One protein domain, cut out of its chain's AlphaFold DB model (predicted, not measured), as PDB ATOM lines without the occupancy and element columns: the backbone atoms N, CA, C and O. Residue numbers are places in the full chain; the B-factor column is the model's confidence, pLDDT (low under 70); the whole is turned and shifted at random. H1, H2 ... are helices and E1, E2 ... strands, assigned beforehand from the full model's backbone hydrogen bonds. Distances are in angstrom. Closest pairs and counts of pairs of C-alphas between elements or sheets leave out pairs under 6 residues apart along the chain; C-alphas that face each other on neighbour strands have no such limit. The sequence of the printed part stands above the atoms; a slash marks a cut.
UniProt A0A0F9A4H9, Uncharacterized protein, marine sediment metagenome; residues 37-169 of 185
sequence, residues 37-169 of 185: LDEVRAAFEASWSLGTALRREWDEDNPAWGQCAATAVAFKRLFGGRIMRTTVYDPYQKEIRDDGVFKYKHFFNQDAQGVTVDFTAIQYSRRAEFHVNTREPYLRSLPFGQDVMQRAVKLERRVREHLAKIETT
ATOM      1  N   LEU A  37     161.294 163.083 168.707       84.31
ATOM      2  CA  LEU A  37     160.345 162.094 169.217       84.31
ATOM      3  C   LEU A  37     159.678 162.527 170.534       84.31
ATOM      4  O   LEU A  37     158.526 162.166 170.766       84.31
ATOM      5  N   ASP A  38     160.365 163.315 171.361       86.75
ATOM      6  CA  ASP A  38     159.829 163.874 172.604       86.75
ATOM      7  C   ASP A  38     158.804 164.974 172.310       86.75
ATOM      8  O   ASP A  38     157.752 165.014 172.942       86.75
ATOM      9  N   GLU A  39     159.047 165.815 171.300       88.00
ATOM     10  CA  GLU A  39     158.075 166.820 170.843       88.00
ATOM     11  C   GLU A  39     156.818 166.155 170.263       88.00
ATOM     12  O   GLU A  39     155.691 166.549 170.570       88.00
ATOM     13  N   VAL A  40     156.999 165.089 169.475       90.94
ATOM     14  CA  VAL A  40     155.885 164.282 168.961       90.94
ATOM     15  C   VAL A  40     155.125 163.621 170.109       90.94
ATOM     16  O   VAL A  40     153.896 163.696 170.134       90.94
ATOM     17  N   ARG A  41     155.823 163.011 171.075       93.75
ATOM     18  CA  ARG A  41     155.202 162.420 172.267       93.75
ATOM     19  C   ARG A  41     154.372 163.460 173.015       93.75
ATOM     20  O   ARG A  41     153.190 163.218 173.248       93.75
ATOM     21  N   ALA A  42     154.948 164.624 173.307       93.56
ATOM     22  CA  ALA A  42     154.265 165.706 174.007       93.56
ATOM     23  C   ALA A  42     153.007 166.177 173.254       93.56
ATOM     24  O   ALA A  42     151.967 166.416 173.867       93.56
ATOM     25  N   ALA A  43     153.057 166.253 171.919       95.25
ATOM     26  CA  ALA A  43     151.890 166.596 171.109       95.25
ATOM     27  C   ALA A  43     150.769 165.542 171.199       95.25
ATOM     28  O   ALA A  43     149.589 165.905 171.223       95.25
ATOM     29  N   PHE A  44     151.109 164.249 171.261       96.75
ATOM     30  CA  PHE A  44     150.132 163.178 171.493       96.75
ATOM     31  C   PHE A  44     149.527 163.243 172.891       96.75
ATOM     32  O   PHE A  44     148.302 163.234 173.006       96.75
ATOM     33  N   GLU A  45     150.365 163.357 173.920       95.81
ATOM     34  CA  GLU A  45     149.938 163.425 175.320       95.81
ATOM     35  C   GLU A  45     148.981 164.602 175.553       95.81
ATOM     36  O   GLU A  45     147.899 164.421 176.105       95.81
ATOM     37  N   ALA A  46     149.306 165.782 175.016       95.56
ATOM     38  CA  ALA A  46     148.450 166.968 175.099       95.56
ATOM     39  C   ALA A  46     147.125 166.841 174.319       95.56
ATOM     40  O   ALA A  46     146.175 167.581 174.571       95.56
ATOM     41  N   SER A  47     147.045 165.915 173.358       96.88
ATOM     42  CA  SER A  47     145.864 165.726 172.507       96.88
ATOM     43  C   SER A  47     144.870 164.691 173.048       96.88
ATOM     44  O   SER A  47     143.726 164.623 172.559       96.88
ATOM     45  N   TRP A  48     145.291 163.878 174.020       96.38
ATOM     46  CA  TRP A  48     144.461 162.856 174.645       96.38
ATOM     47  C   TRP A  48     143.300 163.456 175.437       96.38
ATOM     48  O   TRP A  48     143.363 164.537 176.011       96.38
ATOM     49  N   SER A  49     142.178 162.745 175.413       94.12
ATOM     50  CA  SER A  49     140.962 163.089 176.151       94.12
ATOM     51  C   SER A  49     140.009 161.897 176.172       94.12
ATOM     52  O   SER A  49     140.150 160.975 175.360       94.12
ATOM     53  N   LEU A  50     138.923 162.008 176.938       92.31
ATOM     54  CA  LEU A  50     137.779 161.094 176.854       92.31
ATOM     55  C   LEU A  50     137.241 160.908 175.417       92.31
ATOM     56  O   LEU A  50     136.760 159.841 175.052       92.31
ATOM     57  N   GLY A  51     137.330 161.939 174.568       92.25
ATOM     58  CA  GLY A  51     136.860 161.884 173.180       92.25
ATOM     59  C   GLY A  51     137.772 161.122 172.211       92.25
ATOM     60  O   GLY A  51     137.367 160.918 171.066       92.25
ATOM     61  N   THR A  52     138.985 160.756 172.633       93.06
ATOM     62  CA  THR A  52     139.963 159.969 171.854       93.06
ATOM     63  C   THR A  52     140.248 158.606 172.493       93.06
ATOM     64  O   THR A  52     140.719 157.692 171.812       93.06
ATOM     65  N   ALA A  53     139.884 158.434 173.763       91.25
ATOM     66  CA  ALA A  53     139.997 157.176 174.480       91.25
ATOM     67  C   ALA A  53     138.820 156.230 174.223       91.25
ATOM     68  O   ALA A  53     137.743 156.632 173.774       91.25
ATOM     69  N   LEU A  54     139.004 154.962 174.582       86.12
ATOM     70  CA  LEU A  54     137.884 154.062 174.814       86.12
ATOM     71  C   LEU A  54     137.125 154.532 176.073       86.12
ATOM     72  O   LEU A  54     137.638 154.464 177.184       86.12
ATOM     73  N   ARG A  55     135.905 155.052 175.882       71.12
ATOM     74  CA  ARG A  55     135.172 155.882 176.865       71.12
ATOM     75  C   ARG A  55     135.032 155.316 178.279       71.12
ATOM     76  O   ARG A  55     134.970 156.095 179.216       71.12
ATOM     77  N   ARG A  56     134.903 153.999 178.423       70.31
ATOM     78  CA  ARG A  56     134.656 153.338 179.719       70.31
ATOM     79  C   ARG A  56     135.898 153.229 180.605       70.31
ATOM     80  O   ARG A  56     135.792 152.807 181.742       70.31
ATOM     81  N   GLU A  57     137.053 153.542 180.041       68.50
ATOM     82  CA  GLU A  57     138.348 153.140 180.566       68.50
ATOM     83  C   GLU A  57     139.165 154.388 180.989       68.50
ATOM     84  O   GLU A  57     139.967 154.310 181.907       68.50
ATOM     85  N   TRP A  58     138.952 155.553 180.371       84.25
ATOM     86  CA  TRP A  58     139.777 156.756 180.579       84.25
ATOM     87  C   TRP A  58     139.391 157.587 181.807       84.25
ATOM     88  O   TRP A  58     138.211 157.893 181.994       84.25
ATOM     89  N   ASP A  59     140.399 158.066 182.534       80.19
ATOM     90  CA  ASP A  59     140.285 159.099 183.566       80.19
ATOM     91  C   ASP A  59     141.441 160.121 183.471       80.19
ATOM     92  O   ASP A  59     142.368 159.970 182.669       80.19
ATOM     93  N   GLU A  60     141.349 161.204 184.248       84.75
ATOM     94  CA  GLU A  60     142.349 162.284 184.256       84.75
ATOM     95  C   GLU A  60     143.668 161.884 184.938       84.75
ATOM     96  O   GLU A  60     144.711 162.443 184.601       84.75
ATOM     97  N   ASP A  61     143.639 160.897 185.839       86.94
ATOM     98  CA  ASP A  61     144.822 160.394 186.546       86.94
ATOM     99  C   ASP A  61     145.658 159.449 185.657       86.94
ATOM    100  O   ASP A  61     146.866 159.292 185.854       86.94
ATOM    101  N   ASN A  62     145.035 158.847 184.640       88.88
ATOM    102  CA  ASN A  62     145.644 157.976 183.644       88.88
ATOM    103  C   ASN A  62     145.195 158.348 182.215       88.88
ATOM    104  O   ASN A  62     144.475 157.594 181.544       88.88
ATOM    105  N   PRO A  63     145.678 159.484 181.674       92.94
ATOM    106  CA  PRO A  63     145.211 160.007 180.393       92.94
ATOM    107  C   PRO A  63     145.577 159.127 179.186       92.94
ATOM    108  O   PRO A  63     144.994 159.291 178.109       92.94
ATOM    109  N   ALA A  64     146.523 158.196 179.350       93.12
ATOM    110  CA  ALA A  64     146.934 157.238 178.327       93.12
ATOM    111  C   ALA A  64     145.982 156.034 178.211       93.12
ATOM    112  O   ALA A  64     145.990 155.333 177.191       93.12
ATOM    113  N   TRP A  65     145.158 155.781 179.228       90.19
ATOM    114  CA  TRP A  65     144.321 154.593 179.280       90.19
ATOM    115  C   TRP A  65     143.234 154.609 178.202       90.19
ATOM    116  O   TRP A  65     142.581 155.617 177.928       90.19
ATOM    117  N   GLY A  66     143.096 153.492 177.485       90.31
ATOM    118  CA  GLY A  66     142.193 153.392 176.337       90.31
ATOM    119  C   GLY A  66     142.623 154.201 175.098       90.31
ATOM    120  O   GLY A  66     141.874 154.240 174.112       90.31
ATOM    121  N   GLN A  67     143.809 154.833 175.096       94.50
ATOM    122  CA  GLN A  67     144.328 155.601 173.951       94.50
ATOM    123  C   GLN A  67     145.139 154.754 172.961       94.50
ATOM    124  O   GLN A  67     145.350 155.198 171.830       94.50
ATOM    125  N   CYS A  68     145.600 153.557 173.344       93.56
ATOM    126  CA  CYS A  68     146.610 152.786 172.599       93.56
ATOM    127  C   CYS A  68     146.256 152.563 171.119       93.56
ATOM    128  O   CYS A  68     147.031 152.899 170.226       93.56
ATOM    129  N   ALA A  69     145.040 152.091 170.828       91.81
ATOM    130  CA  ALA A  69     144.603 151.839 169.457       91.81
ATOM    131  C   ALA A  69     144.496 153.123 168.614       91.81
ATOM    132  O   ALA A  69     144.978 153.166 167.482       91.81
ATOM    133  N   ALA A  70     143.881 154.180 169.158       94.06
ATOM    134  CA  ALA A  70     143.708 155.444 168.441       94.06
ATOM    135  C   ALA A  70     145.056 156.137 168.195       94.06
ATOM    136  O   ALA A  70     145.295 156.632 167.093       94.06
ATOM    137  N   THR A  71     145.949 156.105 169.187       95.81
ATOM    138  CA  THR A  71     147.321 156.616 169.088       95.81
ATOM    139  C   THR A  71     148.098 155.864 168.019       95.81
ATOM    140  O   THR A  71     148.670 156.501 167.137       95.81
ATOM    141  N   ALA A  72     148.032 154.529 168.004       93.50
ATOM    142  CA  ALA A  72     148.770 153.737 167.029       93.50
ATOM    143  C   ALA A  72     148.320 153.981 165.575       93.50
ATOM    144  O   ALA A  72     149.141 154.025 164.651       93.50
ATOM    145  N   VAL A  73     147.012 154.179 165.366       93.25
ATOM    146  CA  VAL A  73     146.443 154.530 164.054       93.25
ATOM    147  C   VAL A  73     146.814 155.956 163.649       93.25
ATOM    148  O   VAL A  73     147.237 156.165 162.512       93.25
ATOM    149  N   ALA A  74     146.670 156.930 164.550       94.50
ATOM    150  CA  ALA A  74     147.005 158.324 164.275       94.50
ATOM    151  C   ALA A  74     148.501 158.486 163.966       94.50
ATOM    152  O   ALA A  74     148.844 159.100 162.957       94.50
ATOM    153  N   PHE A  75     149.382 157.850 164.746       93.44
ATOM    154  CA  PHE A  75     150.817 157.817 164.474       93.44
ATOM    155  C   PHE A  75     151.099 157.250 163.085       93.44
ATOM    156  O   PHE A  75     151.757 157.902 162.280       93.44
ATOM    157  N   LYS A  76     150.518 156.090 162.741       89.38
ATOM    158  CA  LYS A  76     150.726 155.489 161.418       89.38
ATOM    159  C   LYS A  76     150.263 156.388 160.268       89.38
ATOM    160  O   LYS A  76     150.880 156.389 159.205       89.38
ATOM    161  N   ARG A  77     149.169 157.131 160.442       89.75
ATOM    162  CA  ARG A  77     148.646 158.058 159.421       89.75
ATOM    163  C   ARG A  77     149.512 159.308 159.264       89.75
ATOM    164  O   ARG A  77     149.607 159.831 158.159       89.75
ATOM    165  N   LEU A  78     150.128 159.769 160.350       90.19
ATOM    166  CA  LEU A  78     150.999 160.943 160.361       90.19
ATOM    167  C   LEU A  78     152.418 160.631 159.876       90.19
ATOM    168  O   LEU A  78     152.971 161.401 159.095       90.19
ATOM    169  N   PHE A  79     152.979 159.505 160.317       86.69
ATOM    170  CA  PHE A  79     154.412 159.203 160.228       86.69
ATOM    171  C   PHE A  79     154.733 157.896 159.490       86.69
ATOM    172  O   PHE A  79     155.899 157.604 159.241       86.69
ATOM    173  N   GLY A  80     153.730 157.094 159.123       85.69
ATOM    174  CA  GLY A  80     153.942 155.790 158.490       85.69
ATOM    175  C   GLY A  80     154.290 154.674 159.483       85.69
ATOM    176  O   GLY A  80     153.787 154.629 160.603       85.69
ATOM    177  N   GLY A  81     155.101 153.708 159.053       85.62
ATOM    178  CA  GLY A  81     155.473 152.553 159.876       85.62
ATOM    179  C   GLY A  81     154.374 151.490 160.025       85.62
ATOM    180  O   GLY A  81     153.427 151.390 159.232       85.62
ATOM    181  N   ARG A  82     154.526 150.641 161.045       86.81
ATOM    182  CA  ARG A  82     153.694 149.459 161.307       86.81
ATOM    183  C   ARG A  82     152.993 149.581 162.651       86.81
ATOM    184  O   ARG A  82     153.571 150.079 163.610       86.81
ATOM    185  N   ILE A  83     151.751 149.109 162.721       87.56
ATOM    186  CA  ILE A  83     151.054 148.920 163.998       87.56
ATOM    187  C   ILE A  83     151.397 147.524 164.500       87.56
ATOM    188  O   ILE A  83     151.219 146.535 163.786       87.56
ATOM    189  N   MET A  84     151.862 147.474 165.737       86.62
ATOM    190  CA  MET A  84     152.211 146.275 166.473       86.62
ATOM    191  C   MET A  84     151.151 146.005 167.540       86.62
ATOM    192  O   MET A  84     150.418 146.905 167.957       86.62
ATOM    193  N   ARG A  85     151.068 144.752 167.988       84.81
ATOM    194  CA  ARG A  85     150.168 144.334 169.063       84.81
ATOM    195  C   ARG A  85     150.893 143.405 170.018       84.81
ATOM    196  O   ARG A  85     151.639 142.534 169.585       84.81
ATOM    197  N   THR A  86     150.596 143.537 171.299       84.00
ATOM    198  CA  THR A  86     151.072 142.630 172.343       84.00
ATOM    199  C   THR A  86     149.963 142.338 173.351       84.00
ATOM    200  O   THR A  86     148.901 142.968 173.320       84.00
ATOM    201  N   THR A  87     150.170 141.326 174.189       84.75
ATOM    202  CA  THR A  87     149.318 141.078 175.361       84.75
ATOM    203  C   THR A  87     150.037 141.620 176.583       84.75
ATOM    204  O   THR A  87     151.205 141.302 176.778       84.75
ATOM    205  N   VAL A  88     149.358 142.434 177.382       84.44
ATOM    206  CA  VAL A  88     149.915 143.012 178.607       84.44
ATOM    207  C   VAL A  88     149.251 142.376 179.812       84.44
ATOM    208  O   VAL A  88     148.029 142.228 179.839       84.44
ATOM    209  N   TYR A  89     150.074 142.004 180.781       84.38
ATOM    210  CA  TYR A  89     149.681 141.451 182.064       84.38
ATOM    211  C   TYR A  89     149.988 142.484 183.136       84.38
ATOM    212  O   TYR A  89     151.158 142.767 183.361       84.38
ATOM    213  N   ASP A  90     148.977 143.065 183.780       82.62
ATOM    214  CA  ASP A  90     149.192 144.096 184.803       82.62
ATOM    215  C   ASP A  90     148.530 143.699 186.130       82.62
ATOM    216  O   ASP A  90     147.305 143.731 186.216       82.62
ATOM    217  N   PRO A  91     149.301 143.337 187.172       76.38
ATOM    218  CA  PRO A  91     148.746 142.845 188.434       76.38
ATOM    219  C   PRO A  91     148.048 143.918 189.292       76.38
ATOM    220  O   PRO A  91     147.466 143.566 190.316       76.38
ATOM    221  N   TYR A  92     148.107 145.206 188.924       74.44
ATOM    222  CA  TYR A  92     147.548 146.310 189.730       74.44
ATOM    223  C   TYR A  92     146.319 146.997 189.125       74.44
ATOM    224  O   TYR A  92     145.751 147.888 189.759       74.44
ATOM    225  N   GLN A  93     145.891 146.596 187.930       71.19
ATOM    226  CA  GLN A  93     144.688 147.128 187.284       71.19
ATOM    227  C   GLN A  93     143.438 146.400 187.808       71.19
ATOM    228  O   GLN A  93     143.474 145.199 188.013       71.19
ATOM    229  N   LYS A  94     142.338 147.111 188.099       57.03
ATOM    230  CA  LYS A  94     141.241 146.616 188.970       57.03
ATOM    231  C   LYS A  94     140.038 145.945 188.269       57.03
ATOM    232  O   LYS A  94     139.033 145.691 188.931       57.03
ATOM    233  N   GLU A  95     140.079 145.626 186.973       55.16
ATOM    234  CA  GLU A  95     138.909 145.043 186.274       55.16
ATOM    235  C   GLU A  95     138.797 143.516 186.404       55.16
ATOM    236  O   GLU A  95     139.298 142.759 185.574       55.16
ATOM    237  N   ILE A  96     138.177 143.084 187.505       49.47
ATOM    238  CA  ILE A  96     137.995 141.706 188.002       49.47
ATOM    239  C   ILE A  96     137.908 140.635 186.894       49.47
ATOM    240  O   ILE A  96     136.966 140.604 186.101       49.47
ATOM    241  N   ARG A  97     138.853 139.686 186.916       49.66
ATOM    242  CA  ARG A  97     138.696 138.340 186.344       49.66
ATOM    243  C   ARG A  97     138.889 137.316 187.458       49.66
ATOM    244  O   ARG A  97     139.756 137.497 188.311       49.66
ATOM    245  N   ASP A  98     138.118 136.234 187.415       50.47
ATOM    246  CA  ASP A  98     138.119 135.167 188.428       50.47
ATOM    247  C   ASP A  98     139.471 134.429 188.561       50.47
ATOM    248  O   ASP A  98     139.686 133.703 189.527       50.47
ATOM    249  N   ASP A  99     140.399 134.621 187.612       60.00
ATOM    250  CA  ASP A  99     141.744 134.027 187.598       60.00
ATOM    251  C   ASP A  99     142.843 134.938 188.183       60.00
ATOM    252  O   ASP A  99     144.004 134.533 188.239       60.00
ATOM    253  N   GLY A 100     142.500 136.157 188.619       54.59
ATOM    254  CA  GLY A 100     143.434 137.104 189.236       54.59
ATOM    255  C   GLY A 100     144.481 137.706 188.288       54.59
ATOM    256  O   GLY A 100     145.392 138.384 188.762       54.59
ATOM    257  N   VAL A 101     144.379 137.485 186.967       56.81
ATOM    258  CA  VAL A 101     145.364 137.956 185.979       56.81
ATOM    259  C   VAL A 101     144.700 138.772 184.864       56.81
ATOM    260  O   VAL A 101     144.044 138.245 183.960       56.81
ATOM    261  N   PHE A 102     144.929 140.085 184.880       64.69
ATOM    262  CA  PHE A 102     144.389 141.017 183.888       64.69
ATOM    263  C   PHE A 102     145.192 140.952 182.588       64.69
ATOM    264  O   PHE A 102     146.390 141.220 182.584       64.69
ATOM    265  N   LYS A 103     144.533 140.587 181.481       71.81
ATOM    266  CA  LYS A 103     145.143 140.466 180.147       71.81
ATOM    267  C   LYS A 103     144.577 141.530 179.210       71.81
ATOM    268  O   LYS A 103     143.435 141.410 178.767       71.81
ATOM    269  N   TYR A 104     145.389 142.517 178.846       79.38
ATOM    270  CA  TYR A 104     145.012 143.596 177.932       79.38
ATOM    271  C   TYR A 104     145.613 143.391 176.545       79.38
ATOM    272  O   TYR A 104     146.743 142.928 176.395       79.38
ATOM    273  N   LYS A 105     144.866 143.763 175.501       83.88
ATOM    274  CA  LYS A 105     145.442 143.929 174.163       83.88
ATOM    275  C   LYS A 105     146.034 145.325 174.081       83.88
ATOM    276  O   LYS A 105     145.301 146.301 174.199       83.88
ATOM    277  N   HIS A 106     147.328 145.404 173.809       88.75
ATOM    278  CA  HIS A 106     148.027 146.670 173.666       88.75
ATOM    279  C   HIS A 106     148.493 146.889 172.234       88.75
ATOM    280  O   HIS A 106     148.938 145.943 171.581       88.75
ATOM    281  N   PHE A 107     148.393 148.129 171.764       89.38
ATOM    282  CA  PHE A 107     148.762 148.533 170.412       89.38
ATOM    283  C   PHE A 107     149.784 149.660 170.466       89.38
ATOM    284  O   PHE A 107     149.618 150.614 171.217       89.38
ATOM    285  N   PHE A 108     150.815 149.540 169.641       91.62
ATOM    286  CA  PHE A 108     151.922 150.487 169.553       91.62
ATOM    287  C   PHE A 108     152.473 150.494 168.125       91.62
ATOM    288  O   PHE A 108     151.940 149.798 167.254       91.62
ATOM    289  N   ASN A 109     153.521 151.266 167.853       89.81
ATOM    290  CA  ASN A 109     154.104 151.358 166.520       89.81
ATOM    291  C   ASN A 109     155.539 150.847 166.460       89.81
ATOM    292  O   ASN A 109     156.276 150.847 167.441       89.81
ATOM    293  N   GLN A 110     155.932 150.447 165.257       86.94
ATOM    294  CA  GLN A 110     157.319 150.495 164.819       86.94
ATOM    295  C   GLN A 110     157.423 151.496 163.673       86.94
ATOM    296  O   GLN A 110     156.578 151.468 162.773       86.94
ATOM    297  N   ASP A 111     158.418 152.375 163.708       84.94
ATOM    298  CA  ASP A 111     158.660 153.333 162.626       84.94
ATOM    299  C   ASP A 111     159.252 152.658 161.369       84.94
ATOM    300  O   ASP A 111     159.308 151.426 161.262       84.94
ATOM    301  N   ALA A 112     159.645 153.463 160.378       79.94
ATOM    302  CA  ALA A 112     160.222 152.968 159.127       79.94
ATOM    303  C   ALA A 112     161.577 152.261 159.329       79.94
ATOM    304  O   ALA A 112     161.927 151.377 158.550       79.94
ATOM    305  N   GLN A 113     162.310 152.612 160.387       80.62
ATOM    306  CA  GLN A 113     163.590 152.025 160.779       80.62
ATOM    307  C   GLN A 113     163.411 150.796 161.688       80.62
ATOM    308  O   GLN A 113     164.382 150.116 162.017       80.62
ATOM    309  N   GLY A 114     162.174 150.477 162.083       81.25
ATOM    310  CA  GLY A 114     161.852 149.365 162.974       81.25
ATOM    311  C   GLY A 114     161.988 149.694 164.462       81.25
ATOM    312  O   GLY A 114     161.838 148.791 165.289       81.25
ATOM    313  N   VAL A 115     162.230 150.957 164.824       85.31
ATOM    314  CA  VAL A 115     162.304 151.404 166.218       85.31
ATOM    315  C   VAL A 115     160.911 151.353 166.832       85.31
ATOM    316  O   VAL A 115     159.925 151.769 166.226       85.31
ATOM    317  N   THR A 116     160.822 150.818 168.050       88.25
ATOM    318  CA  THR A 116     159.556 150.733 168.786       88.25
ATOM    319  C   THR A 116     159.162 152.107 169.317       88.25
ATOM    320  O   THR A 116     159.927 152.744 170.035       88.25
ATOM    321  N   VAL A 117     157.939 152.526 169.001       90.06
ATOM    322  CA  VAL A 117     157.329 153.769 169.468       90.06
ATOM    323  C   VAL A 117     156.052 153.427 170.224       90.06
ATOM    324  O   VAL A 117     155.069 152.970 169.639       90.06
ATOM    325  N   ASP A 118     156.073 153.650 171.535       93.75
ATOM    326  CA  ASP A 118     154.940 153.381 172.414       93.75
ATOM    327  C   ASP A 118     154.738 154.521 173.411       93.75
ATOM    328  O   ASP A 118     155.328 154.556 174.489       93.75
ATOM    329  N   PHE A 119     153.895 155.478 173.035       95.31
ATOM    330  CA  PHE A 119     153.539 156.596 173.911       95.31
ATOM    331  C   PHE A 119     152.547 156.187 175.000       95.31
ATOM    332  O   PHE A 119     152.418 156.868 176.006       95.31
ATOM    333  N   THR A 120     151.856 155.060 174.828       94.69
ATOM    334  CA  THR A 120     150.770 154.628 175.717       94.69
ATOM    335  C   THR A 120     151.187 153.524 176.687       94.69
ATOM    336  O   THR A 120     150.352 153.030 177.439       94.69
ATOM    337  N   ALA A 121     152.467 153.142 176.723       92.19
ATOM    338  CA  ALA A 121     152.996 152.191 177.704       92.19
ATOM    339  C   ALA A 121     152.731 152.642 179.149       92.19
ATOM    340  O   ALA A 121     152.480 151.810 180.017       92.19
ATOM    341  N   ILE A 122     152.719 153.961 179.380       91.06
ATOM    342  CA  ILE A 122     152.480 154.583 180.691       91.06
ATOM    343  C   ILE A 122     151.081 154.321 181.257       91.06
ATOM    344  O   ILE A 122     150.852 154.588 182.430       91.06
ATOM    345  N   GLN A 123     150.153 153.794 180.449       88.81
ATOM    346  CA  GLN A 123     148.822 153.439 180.932       88.81
ATOM    347  C   GLN A 123     148.873 152.267 181.932       88.81
ATOM    348  O   GLN A 123     147.990 152.134 182.777       88.81
ATOM    349  N   TYR A 124     149.912 151.433 181.863       88.31
ATOM    350  CA  TYR A 124     150.089 150.280 182.741       88.31
ATOM    351  C   TYR A 124     151.035 150.584 183.904       88.31
ATOM    352  O   TYR A 124     151.888 151.474 183.845       88.31
ATOM    353  N   SER A 125     150.914 149.799 184.968       86.25
ATOM    354  CA  SER A 125     151.820 149.867 186.105       86.25
ATOM    355  C   SER A 125     153.246 149.477 185.706       86.25
ATOM    356  O   SER A 125     153.491 148.737 184.755       86.25
ATOM    357  N   ARG A 126     154.227 149.898 186.511       85.44
ATOM    358  CA  ARG A 126     155.639 149.521 186.312       85.44
ATOM    359  C   ARG A 126     155.908 148.017 186.435       85.44
ATOM    360  O   ARG A 126     156.994 147.580 186.072       85.44
ATOM    361  N   ARG A 127     154.970 147.246 187.000       83.81
ATOM    362  CA  ARG A 127     155.070 145.783 187.111       83.81
ATOM    363  C   ARG A 127     154.352 145.064 185.967       83.81
ATOM    364  O   ARG A 127     154.260 143.843 186.009       83.81
ATOM    365  N   ALA A 128     153.829 145.795 184.985       86.12
ATOM    366  CA  ALA A 128     153.172 145.187 183.849       86.12
ATOM    367  C   ALA A 128     154.170 144.437 182.959       86.12
ATOM    368  O   ALA A 128     155.244 144.943 182.624       86.12
ATOM    369  N   GLU A 129     153.794 143.236 182.538       86.00
ATOM    370  CA  GLU A 129     154.586 142.396 181.652       86.00
ATOM    371  C   GLU A 129     154.007 142.414 180.239       86.00
ATOM    372  O   GLU A 129     152.832 142.118 180.015       86.00
ATOM    373  N   PHE A 130     154.854 142.721 179.258       85.75
ATOM    374  CA  PHE A 130     154.478 142.788 177.850       85.75
ATOM    375  C   PHE A 130     154.901 141.490 177.169       85.75
ATOM    376  O   PHE A 130     156.074 141.263 176.875       85.75
ATOM    377  N   HIS A 131     153.933 140.618 176.913       81.19
ATOM    378  CA  HIS A 131     154.179 139.308 176.323       81.19
ATOM    379  C   HIS A 131     154.155 139.428 174.805       81.19
ATOM    380  O   HIS A 131     153.088 139.482 174.182       81.19
ATOM    381  N   VAL A 132     155.350 139.478 174.213       62.22
ATOM    382  CA  VAL A 132     155.556 139.610 172.768       62.22
ATOM    383  C   VAL A 132     155.006 138.380 172.045       62.22
ATOM    384  O   VAL A 132     155.707 137.413 171.777       62.22
ATOM    385  N   ASN A 133     153.731 138.428 171.675       55.56
ATOM    386  CA  ASN A 133     153.172 137.530 170.677       55.56
ATOM    387  C   ASN A 133     153.381 138.169 169.300       55.56
ATOM    388  O   ASN A 133     152.500 138.848 168.772       55.56
ATOM    389  N   THR A 134     154.566 137.967 168.718       52.94
ATOM    390  CA  THR A 134     154.863 138.327 167.326       52.94
ATOM    391  C   THR A 134     154.001 137.499 166.377       52.94
ATOM    392  O   THR A 134     154.402 136.414 165.964       52.94
ATOM    393  N   ARG A 135     152.825 138.007 165.994       44.12
ATOM    394  CA  ARG A 135     152.151 137.586 164.759       44.12
ATOM    395  C   ARG A 135     151.523 138.779 164.041       44.12
ATOM    396  O   ARG A 135     150.494 139.291 164.465       44.12
ATOM    397  N   GLU A 136     152.198 139.118 162.942       48.50
ATOM    398  CA  GLU A 136     151.773 139.856 161.747       48.50
ATOM    399  C   GLU A 136     151.302 141.319 161.884       48.50
ATOM    400  O   GLU A 136     150.597 141.680 162.827       48.50
ATOM    401  N   PRO A 137     151.633 142.187 160.900       50.22
ATOM    402  CA  PRO A 137     151.015 143.502 160.785       50.22
ATOM    403  C   PRO A 137     149.509 143.302 160.578       50.22
ATOM    404  O   PRO A 137     149.059 142.853 159.524       50.22
ATOM    405  N   TYR A 138     148.727 143.614 161.611       50.34
ATOM    406  CA  TYR A 138     147.292 143.326 161.712       50.34
ATOM    407  C   TYR A 138     146.446 144.282 160.848       50.34
ATOM    408  O   TYR A 138     145.510 144.922 161.318       50.34
ATOM    409  N   LEU A 139     146.795 144.414 159.566       47.91
ATOM    410  CA  LEU A 139     146.025 145.162 158.572       47.91
ATOM    411  C   LEU A 139     144.845 144.341 158.030       47.91
ATOM    412  O   LEU A 139     143.859 144.925 157.596       47.91
ATOM    413  N   ARG A 140     144.905 142.999 158.074       42.09
ATOM    414  CA  ARG A 140     143.905 142.127 157.424       42.09
ATOM    415  C   ARG A 140     142.604 141.912 158.205       42.09
ATOM    416  O   ARG A 140     141.660 141.369 157.649       42.09
ATOM    417  N   SER A 141     142.512 142.360 159.454       46.47
ATOM    418  CA  SER A 141     141.245 142.374 160.199       46.47
ATOM    419  C   SER A 141     141.284 143.405 161.323       46.47
ATOM    420  O   SER A 141     141.206 143.046 162.487       46.47
ATOM    421  N   LEU A 142     141.452 144.694 161.004       51.44
ATOM    422  CA  LEU A 142     141.413 145.769 162.007       51.44
ATOM    423  C   LEU A 142     140.155 145.598 162.892       51.44
ATOM    424  O   LEU A 142     139.048 145.864 162.424       51.44
ATOM    425  N   PRO A 143     140.271 145.169 164.164       45.31
ATOM    426  CA  PRO A 143     139.122 144.849 165.015       45.31
ATOM    427  C   PRO A 143     138.554 146.122 165.656       45.31
ATOM    428  O   PRO A 143     137.965 146.105 166.729       45.31
ATOM    429  N   PHE A 144     138.815 147.256 165.026       56.53
ATOM    430  CA  PHE A 144     138.781 148.567 165.641       56.53
ATOM    431  C   PHE A 144     137.419 149.252 165.489       56.53
ATOM    432  O   PHE A 144     137.173 150.290 166.105       56.53
ATOM    433  N   GLY A 145     136.518 148.644 164.709       58.69
ATOM    434  CA  GLY A 145     135.205 149.198 164.409       58.69
ATOM    435  C   GLY A 145     135.300 150.594 163.787       58.69
ATOM    436  O   GLY A 145     136.378 151.127 163.519       58.69
ATOM    437  N   GLN A 146     134.152 151.224 163.557       61.84
ATOM    438  CA  GLN A 146     134.122 152.634 163.156       61.84
ATOM    439  C   GLN A 146     134.606 153.564 164.289       61.84
ATOM    440  O   GLN A 146     135.129 154.641 164.010       61.84
ATOM    441  N   ASP A 147     134.507 153.128 165.549       84.19
ATOM    442  CA  ASP A 147     134.832 153.921 166.743       84.19
ATOM    443  C   ASP A 147     136.312 154.340 166.821       84.19
ATOM    444  O   ASP A 147     136.621 155.527 166.930       84.19
ATOM    445  N   VAL A 148     137.257 153.403 166.707       88.06
ATOM    446  CA  VAL A 148     138.694 153.731 166.804       88.06
ATOM    447  C   VAL A 148     139.124 154.661 165.677       88.06
ATOM    448  O   VAL A 148     139.933 155.554 165.909       88.06
ATOM    449  N   MET A 149     138.593 154.483 164.464       89.00
ATOM    450  CA  MET A 149     138.934 155.353 163.336       89.00
ATOM    451  C   MET A 149     138.456 156.785 163.578       89.00
ATOM    452  O   MET A 149     139.208 157.726 163.330       89.00
ATOM    453  N   GLN A 150     137.248 156.965 164.117       91.00
ATOM    454  CA  GLN A 150     136.737 158.285 164.496       91.00
ATOM    455  C   GLN A 150     137.610 158.935 165.579       91.00
ATOM    456  O   GLN A 150     137.968 160.112 165.470       91.00
ATOM    457  N   ARG A 151     138.010 158.163 166.595       92.94
ATOM    458  CA  ARG A 151     138.908 158.632 167.660       92.94
ATOM    459  C   ARG A 151     140.295 158.990 167.134       92.94
ATOM    460  O   ARG A 151     140.813 160.047 167.485       92.94
ATOM    461  N   ALA A 152     140.855 158.173 166.246       93.94
ATOM    462  CA  ALA A 152     142.146 158.419 165.616       93.94
ATOM    463  C   ALA A 152     142.125 159.672 164.732       93.94
ATOM    464  O   ALA A 152     143.063 160.453 164.793       93.94
ATOM    465  N   VAL A 153     141.055 159.920 163.967       94.50
ATOM    466  CA  VAL A 153     140.911 161.152 163.166       94.50
ATOM    467  C   VAL A 153     140.849 162.390 164.063       94.50
ATOM    468  O   VAL A 153     141.498 163.398 163.780       94.50
ATOM    469  N   LYS A 154     140.103 162.325 165.174       96.00
ATOM    470  CA  LYS A 154     140.062 163.424 166.150       96.00
ATOM    471  C   LYS A 154     141.436 163.664 166.782       96.00
ATOM    472  O   LYS A 154     141.835 164.821 166.910       96.00
ATOM    473  N   LEU A 155     142.133 162.594 167.163       97.00
ATOM    474  CA  LEU A 155     143.474 162.657 167.735       97.00
ATOM    475  C   LEU A 155     144.478 163.235 166.730       97.00
ATOM    476  O   LEU A 155     145.177 164.184 167.057       97.00
ATOM    477  N   GLU A 156     144.478 162.740 165.490       95.81
ATOM    478  CA  GLU A 156     145.331 163.214 164.394       95.81
ATOM    479  C   GLU A 156     145.196 164.727 164.196       95.81
ATOM    480  O   GLU A 156     146.201 165.435 164.139       95.81
ATOM    481  N   ARG A 157     143.959 165.239 164.133       96.81
ATOM    482  CA  ARG A 157     143.703 166.676 163.978       96.81
ATOM    483  C   ARG A 157     144.350 167.492 165.100       96.81
ATOM    484  O   ARG A 157     145.030 168.472 164.819       96.81
ATOM    485  N   ARG A 158     144.161 167.081 166.356       97.31
ATOM    486  CA  ARG A 158     144.709 167.792 167.523       97.31
ATOM    487  C   ARG A 158     146.231 167.733 167.569       97.31
ATOM    488  O   ARG A 158     146.865 168.756 167.803       97.31
ATOM    489  N   VAL A 159     146.819 166.581 167.253       95.94
ATOM    490  CA  VAL A 159     148.279 166.434 167.179       95.94
ATOM    491  C   VAL A 159     148.856 167.381 166.130       95.94
ATOM    492  O   VAL A 159     149.826 168.075 166.415       95.94
ATOM    493  N   ARG A 160     148.235 167.489 164.946       92.50
ATOM    494  CA  ARG A 160     148.649 168.467 163.924       92.50
ATOM    495  C   ARG A 160     148.582 169.905 164.438       92.50
ATOM    496  O   ARG A 160     149.505 170.669 164.191       92.50
ATOM    497  N   GLU A 161     147.525 170.264 165.166       92.69
ATOM    498  CA  GLU A 161     147.381 171.597 165.769       92.69
ATOM    499  C   GLU A 161     148.473 171.884 166.812       92.69
ATOM    500  O   GLU A 161     148.970 173.007 166.878       92.69
ATOM    501  N   HIS A 162     148.870 170.893 167.616       91.06
ATOM    502  CA  HIS A 162     149.976 171.032 168.567       91.06
ATOM    503  C   HIS A 162     151.330 171.150 167.865       91.06
ATOM    504  O   HIS A 162     152.090 172.062 168.179       91.06
ATOM    505  N   LEU A 163     151.604 170.288 166.884       87.12
ATOM    506  CA  LEU A 163     152.851 170.326 166.122       87.12
ATOM    507  C   LEU A 163     153.010 171.658 165.375       87.12
ATOM    508  O   LEU A 163     154.052 172.283 165.507       87.12
ATOM    509  N   ALA A 164     151.962 172.159 164.709       84.81
ATOM    510  CA  ALA A 164     151.986 173.446 164.000       84.81
ATOM    511  C   ALA A 164     152.355 174.636 164.909       84.81
ATOM    512  O   ALA A 164     153.047 175.571 164.494       84.81
ATOM    513  N   LYS A 165     151.919 174.609 166.176       80.50
ATOM    514  CA  LYS A 165     152.289 175.631 167.172       80.50
ATOM    515  C   LYS A 165     153.773 175.559 167.533       80.50
ATOM    516  O   LYS A 165     154.395 176.606 167.707       80.50
ATOM    517  N   ILE A 166     154.336 174.351 167.610       73.12
ATOM    518  CA  ILE A 166     155.772 174.150 167.843       73.12
ATOM    519  C   ILE A 166     156.570 174.726 166.662       73.12
ATOM    520  O   ILE A 166     157.531 175.459 166.888       73.12
ATOM    521  N   GLU A 167     156.116 174.522 165.414       64.88
ATOM    522  CA  GLU A 167     156.767 175.103 164.224       64.88
ATOM    523  C   GLU A 167     156.738 176.643 164.240       64.88
ATOM    524  O   GLU A 167     157.746 177.298 163.968       64.88
ATOM    525  N   THR A 168     155.589 177.227 164.602       57.97
ATOM    526  CA  THR A 168     155.350 178.685 164.570       57.97
ATOM    527  C   THR A 168     156.133 179.447 165.651       57.97
ATOM    528  O   THR A 168     156.447 180.620 165.468       57.97
ATOM    529  N   THR A 169     156.498 178.802 166.765       58.28
ATOM    530  CA  THR A 169     157.142 179.462 167.923       58.28
ATOM    531  C   THR A 169     158.664 179.653 167.759       58.28
ATOM    532  O   THR A 169     159.330 180.136 168.668       58.28
TER     533      THR A 169
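AT A GLANCE: This is residues 37 to 169 of the 185 residues of an uncharacterized protein of marine sediment metagenome (UniProt A0A0F9A4H9). H2 sits between the long helix H3 and a long strand hairpin of E1 and E2, and H3 crosses both H2 and H1. Short E3 adds to the end of E1 next to the hairpin's loop, residues 90 to 102; that loop and the end of H3 make the long axis. The printed part has 133 residues, with three named helices and three strands in the order H1 H2 E1 E2 E3 H3; the antiparallel sheet runs E2 E1 E3. The class is mixed, helices and strands, with under half of the residues in named elements. The whole is compact, with a radius of gyration of the C-alphas of 14.8 A, and spans 52 by 33 by 29 A.

HOW THE PARTS SIT: H1, residues 37 to 47, touches residues 155 to 163 alone of H3, residues 145 to 168, at a steep tilt of 60 degrees; the closest C-alphas, of Ala 43 and Val 159, are 5.3 A apart. H2, residues 68 to 79, touches residues 148 to 156 of H3 alone; the closest C-alphas, of Ala 70 and Ala 152, are 4.4 A apart. H2 is on the sheet, over E2, residues 103 to 110, at a height of 7.9 A. E2 and E1, residues 82 to 89, form a hairpin, with N 84 and O 108 within hydrogen-bond range at 2.8 A. E3, residues 129 to 131, is antiparallel to E1, with N 89 and O 129 at 2.9 A. Every O i to N i+4 pair is within hydrogen-bond range in H1 and H2, and 19 of 20 in H3.

IN THESE COORDINATES: H1 begins at C-alpha 37 (160.345, 162.094, 169.217). H2 measures 16.0 A, E1 22.6 A and E2 22.0 A. H3 measures 35.7 A and ends at C-alpha 168 (155.350, 178.685, 164.570).

THE WHOLE: The C-alphas farthest apart, of Asp 98 and Thr 168, are 52.5 A apart. The printed part has no cut. The link H2 to E1 is tight; the others are long. Confidence is under 70 at residues 57, 94 to 102, 132 to 146 and 167 to 169.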